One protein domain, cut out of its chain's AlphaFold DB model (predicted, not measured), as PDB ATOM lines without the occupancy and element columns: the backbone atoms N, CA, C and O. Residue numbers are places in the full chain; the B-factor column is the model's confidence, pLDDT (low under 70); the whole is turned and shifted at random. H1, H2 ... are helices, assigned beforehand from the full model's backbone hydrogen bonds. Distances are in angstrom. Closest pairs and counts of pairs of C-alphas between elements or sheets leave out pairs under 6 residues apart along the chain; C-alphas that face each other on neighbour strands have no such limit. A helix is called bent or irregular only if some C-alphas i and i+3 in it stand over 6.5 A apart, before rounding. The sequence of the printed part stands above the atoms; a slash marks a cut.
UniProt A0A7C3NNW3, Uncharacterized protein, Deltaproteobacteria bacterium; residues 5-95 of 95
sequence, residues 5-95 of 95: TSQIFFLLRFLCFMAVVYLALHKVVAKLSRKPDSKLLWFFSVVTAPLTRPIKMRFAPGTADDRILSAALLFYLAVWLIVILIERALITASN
ATOM      1  N   THR A   5     217.165 186.977 119.889       81.94
ATOM      2  CA  THR A   5     218.008 187.245 121.061       81.94
ATOM      3  C   THR A   5     217.306 188.181 122.045       81.94
ATOM      4  O   THR A   5     217.233 187.899 123.242       81.94
ATOM      5  N   SER A   6     216.701 189.260 121.539       82.31
ATOM      6  CA  SER A   6     215.958 190.232 122.352       82.31
ATOM      7  C   SER A   6     214.732 189.610 123.033       82.31
ATOM      8  O   SER A   6     214.451 189.891 124.199       82.31
ATOM      9  N   GLN A   7     214.039 188.697 122.342       87.00
ATOM     10  CA  GLN A   7     212.887 187.985 122.898       87.00
ATOM     11  C   GLN A   7     213.297 187.027 124.020       87.00
ATOM     12  O   GLN A   7     212.612 186.953 125.040       87.00
ATOM     13  N   ILE A   8     214.425 186.328 123.862       88.44
ATOM     14  CA  ILE A   8     214.965 185.429 124.888       88.44
ATOM     15  C   ILE A   8     215.329 186.215 126.150       88.44
ATOM     16  O   ILE A   8     214.902 185.833 127.240       88.44
ATOM     17  N   PHE A   9     216.058 187.330 126.023       87.19
ATOM     18  CA  PHE A   9     216.407 188.169 127.175       87.19
ATOM     19  C   PHE A   9     215.167 188.745 127.862       87.19
ATOM     20  O   PHE A   9     215.091 188.730 129.091       87.19
ATOM     21  N   PHE A  10     214.161 189.168 127.093       89.06
ATOM     22  CA  PHE A  10     212.893 189.635 127.647       89.06
ATOM     23  C   PHE A  10     212.174 188.542 128.452       89.06
ATOM     24  O   PHE A  10     211.810 188.773 129.607       89.06
ATOM     25  N   LEU A  11     212.007 187.345 127.878       91.50
ATOM     26  CA  LEU A  11     211.360 186.212 128.549       91.50
ATOM     27  C   LEU A  11     212.124 185.787 129.801       91.50
ATOM     28  O   LEU A  11     211.517 185.576 130.851       91.50
ATOM     29  N   LEU A  12     213.453 185.707 129.718       90.81
ATOM     30  CA  LEU A  12     214.302 185.350 130.850       90.81
ATOM     31  C   LEU A  12     214.186 186.386 131.972       90.81
ATOM     32  O   LEU A  12     213.976 186.026 133.130       90.81
ATOM     33  N   ARG A  13     214.241 187.679 131.634       89.62
ATOM     34  CA  ARG A  13     214.087 188.770 132.601       89.62
ATOM     35  C   ARG A  13     212.709 188.749 133.257       89.62
ATOM     36  O   ARG A  13     212.616 188.950 134.467       89.62
ATOM     37  N   PHE A  14     211.660 188.476 132.481       90.62
ATOM     38  CA  PHE A  14     210.295 188.339 132.981       90.62
ATOM     39  C   PHE A  14     210.149 187.143 133.933       90.62
ATOM     40  O   PHE A  14     209.608 187.294 135.027       90.62
ATOM     41  N   LEU A  15     210.692 185.979 133.572       91.69
ATOM     42  CA  LEU A  15     210.685 184.780 134.415       91.69
ATOM     43  C   LEU A  15     211.437 185.003 135.732       91.69
ATOM     44  O   LEU A  15     210.920 184.662 136.795       91.69
ATOM     45  N   CYS A  16     212.624 185.613 135.684       91.44
ATOM     46  CA  CYS A  16     213.386 185.949 136.886       91.44
ATOM     47  C   CYS A  16     212.632 186.943 137.777       91.44
ATOM     48  O   CYS A  16     212.562 186.742 138.989       91.44
ATOM     49  N   PHE A  17     212.024 187.976 137.190       90.69
ATOM     50  CA  PHE A  17     211.196 188.926 137.927       90.69
ATOM     51  C   PHE A  17     210.019 188.228 138.621       90.69
ATOM     52  O   PHE A  17     209.827 188.399 139.824       90.69
ATOM     53  N   MET A  18     209.283 187.378 137.901       93.69
ATOM     54  CA  MET A  18     208.177 186.603 138.467       93.69
ATOM     55  C   MET A  18     208.649 185.696 139.606       93.69
ATOM     56  O   MET A  18     208.029 185.681 140.668       93.69
ATOM     57  N   ALA A  19     209.775 184.996 139.439       91.94
ATOM     58  CA  ALA A  19     210.357 184.160 140.487       91.94
ATOM     59  C   ALA A  19     210.666 184.965 141.761       91.94
ATOM     60  O   ALA A  19     210.280 184.554 142.856       91.94
ATOM     61  N   VAL A  20     211.299 186.136 141.622       92.75
ATOM     62  CA  VAL A  20     211.592 187.041 142.745       92.75
ATOM     63  C   VAL A  20     210.302 187.514 143.415       92.75
ATOM     64  O   VAL A  20     210.206 187.460 144.641       92.75
ATOM     65  N   VAL A  21     209.295 187.926 142.640       94.06
ATOM     66  CA  VAL A  21     208.003 188.394 143.168       94.06
ATOM     67  C   VAL A  21     207.290 187.290 143.946       94.06
ATOM     68  O   VAL A  21     206.879 187.523 145.081       94.06
ATOM     69  N   TYR A  22     207.184 186.076 143.398       92.75
ATOM     70  CA  TYR A  22     206.534 184.961 144.093       92.75
ATOM     71  C   TYR A  22     207.287 184.538 145.358       92.75
ATOM     72  O   TYR A  22     206.650 184.257 146.373       92.75
ATOM     73  N   LEU A  23     208.624 184.528 145.339       92.44
ATOM     74  CA  LEU A  23     209.438 184.231 146.523       92.44
ATOM     75  C   LEU A  23     209.307 185.320 147.595       92.44
ATOM     76  O   LEU A  23     209.184 185.007 148.780       92.44
ATOM     77  N   ALA A  24     209.289 186.593 147.196       93.19
ATOM     78  CA  ALA A  24     209.075 187.708 148.110       93.19
ATOM     79  C   ALA A  24     207.677 187.639 148.735       93.19
ATOM     80  O   ALA A  24     207.537 187.779 149.949       93.19
ATOM     81  N   LEU A  25     206.656 187.353 147.927       92.31
ATOM     82  CA  LEU A  25     205.282 187.225 148.396       92.31
ATOM     83  C   LEU A  25     205.129 186.027 149.339       92.31
ATOM     84  O   LEU A  25     204.533 186.174 150.403       92.31
ATOM     85  N   HIS A  26     205.761 184.892 149.029       91.69
ATOM     86  CA  HIS A  26     205.847 183.754 149.942       91.69
ATOM     87  C   HIS A  26     206.475 184.170 151.279       91.69
ATOM     88  O   HIS A  26     205.910 183.889 152.334       91.69
ATOM     89  N   LYS A  27     207.584 184.918 151.261       89.75
ATOM     90  CA  LYS A  27     208.244 185.388 152.487       89.75
ATOM     91  C   LYS A  27     207.355 186.325 153.307       89.75
ATOM     92  O   LYS A  27     207.290 186.197 154.528       89.75
ATOM     93  N   VAL A  28     206.642 187.243 152.654       90.94
ATOM     94  CA  VAL A  28     205.683 188.144 153.315       90.94
ATOM     95  C   VAL A  28     204.539 187.349 153.938       90.94
ATOM     96  O   VAL A  28     204.217 187.554 155.107       90.94
ATOM     97  N   VAL A  29     203.960 186.406 153.194       89.00
ATOM     98  CA  VAL A  29     202.872 185.544 153.669       89.00
ATOM     99  C   VAL A  29     203.326 184.671 154.831       89.00
ATOM    100  O   VAL A  29     202.569 184.524 155.787       89.00
ATOM    101  N   ALA A  30     204.551 184.147 154.794       86.81
ATOM    102  CA  ALA A  30     205.131 183.372 155.884       86.81
ATOM    103  C   ALA A  30     205.375 184.217 157.136       86.81
ATOM    104  O   ALA A  30     205.089 183.771 158.243       86.81
ATOM    105  N   LYS A  31     205.824 185.465 156.972       86.44
ATOM    106  CA  LYS A  31     206.011 186.395 158.091       86.44
ATOM    107  C   LYS A  31     204.682 186.858 158.700       86.44
ATOM    108  O   LYS A  31     204.607 187.082 159.906       86.44
ATOM    109  N   LEU A  32     203.647 187.038 157.877       85.88
ATOM    110  CA  LEU A  32     202.342 187.546 158.310       85.88
ATOM    111  C   LEU A  32     201.423 186.438 158.852       85.88
ATOM    112  O   LEU A  32     200.643 186.673 159.777       85.88
ATOM    113  N   SER A  33     201.512 185.227 158.302       79.88
ATOM    114  CA  SER A  33     200.703 184.089 158.737       79.88
ATOM    115  C   SER A  33     201.218 183.544 160.064       79.88
ATOM    116  O   SER A  33     202.141 182.743 160.112       79.88
ATOM    117  N   ARG A  34     200.561 183.927 161.162       66.69
ATOM    118  CA  ARG A  34     200.809 183.344 162.496       66.69
ATOM    119  C   ARG A  34     200.323 181.895 162.630       66.69
ATOM    120  O   ARG A  34     200.667 181.230 163.600       66.69
ATOM    121  N   LYS A  35     199.492 181.419 161.694       70.69
ATOM    122  CA  LYS A  35     198.953 180.055 161.679       70.69
ATOM    123  C   LYS A  35     199.726 179.204 160.662       70.69
ATOM    124  O   LYS A  35     199.671 179.537 159.477       70.69
ATOM    125  N   PRO A  36     200.382 178.110 161.090       63.25
ATOM    126  CA  PRO A  36     201.123 177.226 160.188       63.25
ATOM    127  C   PRO A  36     200.222 176.503 159.171       63.25
ATOM    128  O   PRO A  36     200.708 176.090 158.126       63.25
ATOM    129  N   ASP A  37     198.911 176.423 159.422       67.56
ATOM    130  CA  ASP A  37     197.944 175.670 158.605       67.56
ATOM    131  C   ASP A  37     197.183 176.535 157.574       67.56
ATOM    132  O   ASP A  37     196.027 176.303 157.216       67.56
ATOM    133  N   SER A  38     197.802 177.631 157.129       79.00
ATOM    134  CA  SER A  38     197.190 178.534 156.151       79.00
ATOM    135  C   SER A  38     197.232 177.922 154.748       79.00
ATOM    136  O   SER A  38     198.306 177.674 154.200       79.00
ATOM    137  N   LYS A  39     196.065 177.774 154.100       85.31
ATOM    138  CA  LYS A  39     195.965 177.390 152.673       85.31
ATOM    139  C   LYS A  39     196.828 178.277 151.767       85.31
ATOM    140  O   LYS A  39     197.344 177.808 150.757       85.31
ATOM    141  N   LEU A  40     197.008 179.547 152.143       85.50
ATOM    142  CA  LEU A  40     197.845 180.496 151.412       85.50
ATOM    143  C   LEU A  40     199.330 180.111 151.490       85.50
ATOM    144  O   LEU A  40     200.016 180.102 150.474       85.50
ATOM    145  N   LEU A  41     199.814 179.753 152.683       85.38
ATOM    146  CA  LEU A  41     201.185 179.275 152.891       85.38
ATOM    147  C   LEU A  41     201.456 178.008 152.081       85.38
ATOM    148  O   LEU A  41     202.480 177.916 151.407       85.38
ATOM    149  N   TRP A  42     200.514 177.062 152.096       88.06
ATOM    150  CA  TRP A  42     200.617 175.848 151.290       88.06
ATOM    151  C   TRP A  42     200.694 176.166 149.791       88.06
ATOM    152  O   TRP A  42     201.588 175.669 149.111       88.06
ATOM    153  N   PHE A  43     199.827 177.054 149.290       89.88
ATOM    154  CA  PHE A  43     199.848 177.486 147.890       89.88
ATOM    155  C   PHE A  43     201.215 178.056 147.490       89.88
ATOM    156  O   PHE A  43     201.809 177.609 146.510       89.88
ATOM    157  N   PHE A  44     201.758 178.993 148.273       89.62
ATOM    158  CA  PHE A  44     203.073 179.567 147.983       89.62
ATOM    159  C   PHE A  44     204.205 178.549 148.104       89.62
ATOM    160  O   PHE A  44     205.132 178.576 147.293       89.62
ATOM    161  N   SER A  45     204.125 177.619 149.056       87.12
ATOM    162  CA  SER A  45     205.084 176.521 149.182       87.12
ATOM    163  C   SER A  45     205.103 175.647 147.928       87.12
ATOM    164  O   SER A  45     206.172 175.392 147.381       87.12
ATOM    165  N   VAL A  46     203.935 175.281 147.390       91.12
ATOM    166  CA  VAL A  46     203.828 174.491 146.151       91.12
ATOM    167  C   VAL A  46     204.358 175.264 144.945       91.12
ATOM    168  O   VAL A  46     205.177 174.737 144.194       91.12
ATOM    169  N   VAL A  47     203.944 176.523 144.774       91.25
ATOM    170  CA  VAL A  47     204.346 177.355 143.626       91.25
ATOM    171  C   VAL A  47     205.847 177.648 143.634       91.25
ATOM    172  O   VAL A  47     206.483 177.659 142.584       91.25
ATOM    173  N   THR A  48     206.439 177.863 144.811       91.12
ATOM    174  CA  THR A  48     207.868 178.194 144.933       91.12
ATOM    175  C   THR A  48     208.770 176.978 145.133       91.12
ATOM    176  O   THR A  48     209.987 177.119 145.028       91.12
ATOM    177  N   ALA A  49     208.225 175.777 145.358       89.75
ATOM    178  CA  ALA A  49     209.007 174.549 145.519       89.75
ATOM    179  C   ALA A  49     209.997 174.280 144.368       89.75
ATOM    180  O   ALA A  49     211.137 173.915 144.659       89.75
ATOM    181  N   PRO A  50     209.650 174.476 143.079       90.75
ATOM    182  CA  PRO A  50     210.606 174.307 141.983       90.75
ATOM    183  C   PRO A  50     211.801 175.264 142.071       90.75
ATOM    184  O   PRO A  50     212.902 174.907 141.664       90.75
ATOM    185  N   LEU A  51     211.594 176.455 142.638       89.38
ATOM    186  CA  LEU A  51     212.623 177.481 142.808       89.38
ATOM    187  C   LEU A  51     213.479 177.221 144.057       89.38
ATOM    188  O   LEU A  51     214.688 177.435 144.055       89.38
ATOM    189  N   THR A  52     212.873 176.736 145.141       91.12
ATOM    190  CA  THR A  52     213.567 176.519 146.419       91.12
ATOM    191  C   THR A  52     214.262 175.161 146.510       91.12
ATOM    192  O   THR A  52     215.287 175.066 147.178       91.12
ATOM    193  N   ARG A  53     213.776 174.114 145.827       88.88
ATOM    194  CA  ARG A  53     214.394 172.771 145.797       88.88
ATOM    195  C   ARG A  53     215.874 172.753 145.390       88.88
ATOM    196  O   ARG A  53     216.653 172.188 146.158       88.88
ATOM    197  N   PRO A  54     216.297 173.340 144.253       88.75
ATOM    198  CA  PRO A  54     217.709 173.314 143.857       88.75
ATOM    199  C   PRO A  54     218.594 174.039 144.875       88.75
ATOM    200  O   PRO A  54     219.710 173.609 145.156       88.75
ATOM    201  N   ILE A  55     218.067 175.096 145.495       89.62
ATOM    202  CA  ILE A  55     218.754 175.826 146.557       89.62
ATOM    203  C   ILE A  55     218.855 174.962 147.816       89.62
ATOM    204  O   ILE A  55     219.943 174.821 148.366       89.62
ATOM    205  N   LYS A  56     217.764 174.305 148.232       88.88
ATOM    206  CA  LYS A  56     217.703 173.407 149.397       88.88
ATOM    207  C   LYS A  56     218.728 172.275 149.317       88.88
ATOM    208  O   LYS A  56     219.333 171.959 150.333       88.88
ATOM    209  N   MET A  57     218.973 171.723 148.126       90.31
ATOM    210  CA  MET A  57     219.998 170.689 147.905       90.31
ATOM    211  C   MET A  57     221.424 171.157 148.232       90.31
ATOM    212  O   MET A  57     222.300 170.329 148.463       90.31
ATOM    213  N   ARG A  58     221.672 172.472 148.260       90.62
ATOM    214  CA  ARG A  58     222.976 173.049 148.605       90.62
ATOM    215  C   ARG A  58     223.147 173.319 150.103       90.62
ATOM    216  O   ARG A  58     224.255 173.634 150.531       90.62
ATOM    217  N   PHE A  59     222.082 173.202 150.894       89.38
ATOM    218  CA  PHE A  59     222.105 173.410 152.343       89.38
ATOM    219  C   PHE A  59     222.186 172.086 153.109       89.38
ATOM    220  O   PHE A  59     221.806 171.028 152.610       89.38
ATOM    221  N   ALA A  60     222.659 172.154 154.357       87.69
ATOM    222  CA  ALA A  60     222.670 171.001 155.249       87.69
ATOM    223  C   ALA A  60     221.233 170.524 155.558       87.69
ATOM    224  O   ALA A  60     220.326 171.363 155.695       87.69
ATOM    225  N   PRO A  61     221.015 169.205 155.723       84.06
ATOM    226  CA  PRO A  61     219.737 168.667 156.182       84.06
ATOM    227  C   PRO A  61     219.319 169.323 157.507       84.06
ATOM    228  O   PRO A  61     220.140 169.482 158.405       84.06
ATOM    229  N   GLY A  62     218.054 169.736 157.626       83.69
ATOM    230  CA  GLY A  62     217.535 170.412 158.826       83.69
ATOM    231  C   GLY A  62     217.701 171.938 158.850       83.69
ATOM    232  O   GLY A  62     217.290 172.577 159.815       83.69
ATOM    233  N   THR A  63     218.253 172.550 157.795       88.00
ATOM    234  CA  THR A  63     218.250 174.017 157.658       88.00
ATOM    235  C   THR A  63     216.814 174.551 157.648       88.00
ATOM    236  O   THR A  63     215.974 174.045 156.907       88.00
ATOM    237  N   ALA A  64     216.543 175.593 158.444       87.56
ATOM    238  CA  ALA A  64     215.226 176.220 158.529       87.56
ATOM    239  C   ALA A  64     214.724 176.705 157.156       87.56
ATOM    240  O   ALA A  64     215.463 177.359 156.412       87.56
ATOM    241  N   ASP A  65     213.451 176.440 156.847       84.38
ATOM    242  CA  ASP A  65     212.865 176.760 155.539       84.38
ATOM    243  C   ASP A  65     212.871 178.274 155.236       84.38
ATOM    244  O   ASP A  65     213.079 178.657 154.087       84.38
ATOM    245  N   ASP A  66     212.773 179.152 156.246       86.31
ATOM    246  CA  ASP A  66     212.911 180.612 156.063       86.31
ATOM    247  C   ASP A  66     214.307 181.016 155.552       86.31
ATOM    248  O   ASP A  66     214.461 181.920 154.721       86.31
ATOM    249  N   ARG A  67     215.349 180.297 155.988       89.44
ATOM    250  CA  ARG A  67     216.722 180.537 155.533       89.44
ATOM    251  C   ARG A  67     216.896 180.095 154.083       89.44
ATOM    252  O   ARG A  67     217.520 180.815 153.306       89.44
ATOM    253  N   ILE A  68     216.302 178.962 153.710       90.81
ATOM    254  CA  ILE A  68     216.299 178.457 152.331       90.81
ATOM    255  C   ILE A  68     215.523 179.413 151.419       90.81
ATOM    256  O   ILE A  68     216.011 179.765 150.347       90.81
ATOM    257  N   LEU A  69     214.348 179.879 151.852       91.06
ATOM    258  CA  LEU A  69     213.531 180.836 151.108       91.06
ATOM    259  C   LEU A  69     214.279 182.156 150.892       91.06
ATOM    260  O   LEU A  69     214.302 182.687 149.784       91.06
ATOM    261  N   SER A  70     214.937 182.662 151.937       92.50
ATOM    262  CA  SER A  70     215.755 183.874 151.860       92.50
ATOM    263  C   SER A  70     216.956 183.707 150.928       92.50
ATOM    264  O   SER A  70     217.253 184.613 150.151       92.50
ATOM    265  N   ALA A  71     217.619 182.549 150.965       93.00
ATOM    266  CA  ALA A  71     218.720 182.232 150.062       93.00
ATOM    267  C   ALA A  71     218.252 182.127 148.605       93.00
ATOM    268  O   ALA A  71     218.904 182.669 147.716       93.00
ATOM    269  N   ALA A  72     217.103 181.490 148.360       92.81
ATOM    270  CA  ALA A  72     216.513 181.406 147.030       92.81
ATOM    271  C   ALA A  72     216.157 182.798 146.500       92.81
ATOM    272  O   ALA A  72     216.535 183.140 145.384       92.81
ATOM    273  N   LEU A  73     215.509 183.634 147.315       93.06
ATOM    274  CA  LEU A  73     215.184 185.009 146.940       93.06
ATOM    275  C   LEU A  73     216.439 185.794 146.536       93.06
ATOM    276  O   LEU A  73     216.449 186.422 145.480       93.06
ATOM    277  N   LEU A  74     217.501 185.724 147.345       94.56
ATOM    278  CA  LEU A  74     218.765 186.401 147.053       94.56
ATOM    279  C   LEU A  74     219.407 185.875 145.763       94.56
ATOM    280  O   LEU A  74     219.872 186.664 144.944       94.56
ATOM    281  N   PHE A  75     219.399 184.557 145.563       93.94
ATOM    282  CA  PHE A  75     219.942 183.923 144.366       93.94
ATOM    283  C   PHE A  75     219.217 184.384 143.098       93.94
ATOM    284  O   PHE A  75     219.860 184.865 142.168       93.94
ATOM    285  N   TYR A  76     217.885 184.305 143.062       93.00
ATOM    286  CA  TYR A  76     217.117 184.720 141.884       93.00
ATOM    287  C   TYR A  76     217.185 186.230 141.642       93.00
ATOM    288  O   TYR A  76     217.179 186.657 140.488       93.00
ATOM    289  N   LEU A  77     217.321 187.037 142.698       93.44
ATOM    290  CA  LEU A  77     217.560 188.473 142.571       93.44
ATOM    291  C   LEU A  77     218.935 188.762 141.947       93.44
ATOM    292  O   LEU A  77     219.032 189.595 141.050       93.44
ATOM    293  N   ALA A  78     219.980 188.035 142.352       94.12
ATOM    294  CA  ALA A  78     221.302 188.142 141.737       94.12
ATOM    295  C   ALA A  78     221.287 187.699 140.265       94.12
ATOM    296  O   ALA A  78     221.807 188.415 139.412       94.12
ATOM    297  N   VAL A  79     220.638 186.572 139.944       93.31
ATOM    298  CA  VAL A  79     220.476 186.099 138.557       93.31
ATOM    299  C   VAL A  79     219.753 187.145 137.708       93.31
ATOM    300  O   VAL A  79     220.200 187.453 136.608       93.31
ATOM    301  N   TRP A  80     218.681 187.745 138.229       92.50
ATOM    302  CA  TRP A  80     217.946 188.795 137.526       92.50
ATOM    303  C   TRP A  80     218.820 190.016 137.209       92.50
ATOM    304  O   TRP A  80     218.818 190.500 136.077       92.50
ATOM    305  N   LEU A  81     219.606 190.483 138.185       93.62
ATOM    306  CA  LEU A  81     220.539 191.593 137.986       93.62
ATOM    307  C   LEU A  81     221.622 191.244 136.962       93.62
ATOM    308  O   LEU A  81     221.914 192.062 136.094       93.62
ATOM    309  N   ILE A  82     222.173 190.028 137.008       93.81
ATOM    310  CA  ILE A  82     223.160 189.555 136.027       93.81
ATOM    311  C   ILE A  82     222.569 189.578 134.613       93.81
ATOM    312  O   ILE A  82     223.221 190.074 133.700       93.81
ATOM    313  N   VAL A  83     221.328 189.117 134.429       91.31
ATOM    314  CA  VAL A  83     220.648 189.156 133.123       91.31
ATOM    315  C   VAL A  83     220.530 190.593 132.605       91.31
ATOM    316  O   VAL A  83     220.845 190.841 131.444       91.31
ATOM    317  N   ILE A  84     220.157 191.551 133.462       90.31
ATOM    318  CA  ILE A  84     220.086 192.978 133.098       90.31
ATOM    319  C   ILE A  84     221.465 193.524 132.712       90.31
ATOM    320  O   ILE A  84     221.586 194.276 131.744       90.31
ATOM    321  N   LEU A  85     222.505 193.177 133.472       92.88
ATOM    322  CA  LEU A  85     223.866 193.639 133.207       92.88
ATOM    323  C   LEU A  85     224.404 193.076 131.888       92.88
ATOM    324  O   LEU A  85     224.996 193.828 131.120       92.88
ATOM    325  N   ILE A  86     224.155 191.796 131.600       90.06
ATOM    326  CA  ILE A  86     224.541 191.155 130.335       90.06
ATOM    327  C   ILE A  86     223.801 191.803 129.163       90.06
ATOM    328  O   ILE A  86     224.439 192.179 128.184       90.06
ATOM    329  N   GLU A  87     222.482 191.987 129.274       87.69
ATOM    330  CA  GLU A  87     221.671 192.657 128.250       87.69
ATOM    331  C   GLU A  87     222.233 194.056 127.946       87.69
ATOM    332  O   GLU A  87     222.476 194.398 126.789       87.69
ATOM    333  N   ARG A  88     222.534 194.849 128.984       87.75
ATOM    334  CA  ARG A  88     223.120 196.188 128.814       87.75
ATOM    335  C   ARG A  88     224.528 196.164 128.225       87.75
ATOM    336  O   ARG A  88     224.836 197.012 127.388       87.75
ATOM    337  N   ALA A  89     225.376 195.229 128.649       89.19
ATOM    338  CA  ALA A  89     226.732 195.093 128.124       89.19
ATOM    339  C   ALA A  89     226.717 194.742 126.629       89.19
ATOM    340  O   ALA A  89     227.467 195.338 125.861       89.19
ATOM    341  N   LEU A  90     225.818 193.848 126.206       85.88
ATOM    342  CA  LEU A  90     225.652 193.467 124.801       85.88
ATOM    343  C   LEU A  90     225.145 194.627 123.939       85.88
ATOM    344  O   LEU A  90     225.686 194.860 122.864       85.88
ATOM    345  N   ILE A  91     224.159 195.391 124.423       83.06
ATOM    346  CA  ILE A  91     223.669 196.588 123.718       83.06
ATOM    347  C   ILE A  91     224.791 197.624 123.568       83.06
ATOM    348  O   ILE A  91     224.926 198.236 122.515       83.06
ATOM    349  N   THR A  92     225.610 197.808 124.608       84.81
ATOM    350  CA  THR A  92     226.726 198.768 124.581       84.81
ATOM    351  C   THR A  92     227.836 198.325 123.629       84.81
ATOM    352  O   THR A  92     228.400 199.163 122.948       84.81
ATOM    353  N   ALA A  93     228.134 197.025 123.556       78.75
ATOM    354  CA  ALA A  93     229.154 196.480 122.656       78.75
ATOM    355  C   ALA A  93     228.722 196.440 121.176       78.75
ATOM    356  O   ALA A  93     229.566 196.255 120.305       78.75
ATOM    357  N   SER A  94     227.420 196.559 120.900       72.88
ATOM    358  CA  SER A  94     226.852 196.553 119.546       72.88
ATOM    359  C   SER A  94     226.711 197.953 118.924       72.88
ATOM    360  O   SER A  94     226.362 198.031 117.745       72.88
ATOM    361  N   ASN A  95     226.929 199.022 119.698       61.88
ATOM    362  CA  ASN A  95     226.928 200.420 119.245       61.88
ATOM    363  C   ASN A  95     228.361 200.928 119.068       61.88
ATOM    364  O   ASN A  95     228.558 201.773 118.169       61.88
TER     365      ASN A  95
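Overview. This is residues 5 to 95 of the 95 residues of an uncharacterized protein of Deltaproteobacteria bacterium (UniProt A0A7C3NNW3). Two long helices, H1 and H3, run side by side in opposite ways, and the shorter, kinked H2 crosses them near the end of H1 and the beginning of H3. Residues 88 to 95 stick out at the other end. The printed part has 91 residues with three named helices, H1, H2, H3, and no named strand: all helix, loose, radius of gyration of the C-alphas 15.7 A, spans 55 by 27 by 18 A.

Arrangement. H1, residues 5 to 32, touches H3, residues 65 to 93, at a shallow tilt of 24 degrees, closest C-alphas Cys 16 and Trp 80, 5.4 A. H2, residues 39 to 56, is irregular, with C-alphas 47 and 50 7.2 A apart, and has a kink of 68 degrees near residue 50. H2 touches residues 19 to 30 of H1 at a steep tilt of 56 degrees, opposite ways, closest C-alphas His 26 and Phe 44, 5.4 A. Residues 51 to 56 of H2 touch residues 68 to 72 of H3, closest C-alphas Thr 52 and Ala 72, 5.7 A. Every O i to N i+4 pair is within hydrogen-bond range in H1 and H3, and 10 of 14 in H2.

Along the chain. H1 begins at C-alpha 5 (218.008, 187.245, 121.061) and is 40.4 A long; H2 is 22.3 A; H3, 41.7 A, ends at C-alpha 93 (229.154, 196.480, 122.656).

Size, cuts and confidence. The C-alphas farthest apart, Asp 37 and Asn 95, are 54.8 A apart. The printed part has no cut, and both links are short. Residues 34, 36 to 37 and 95 have pLDDT under 70.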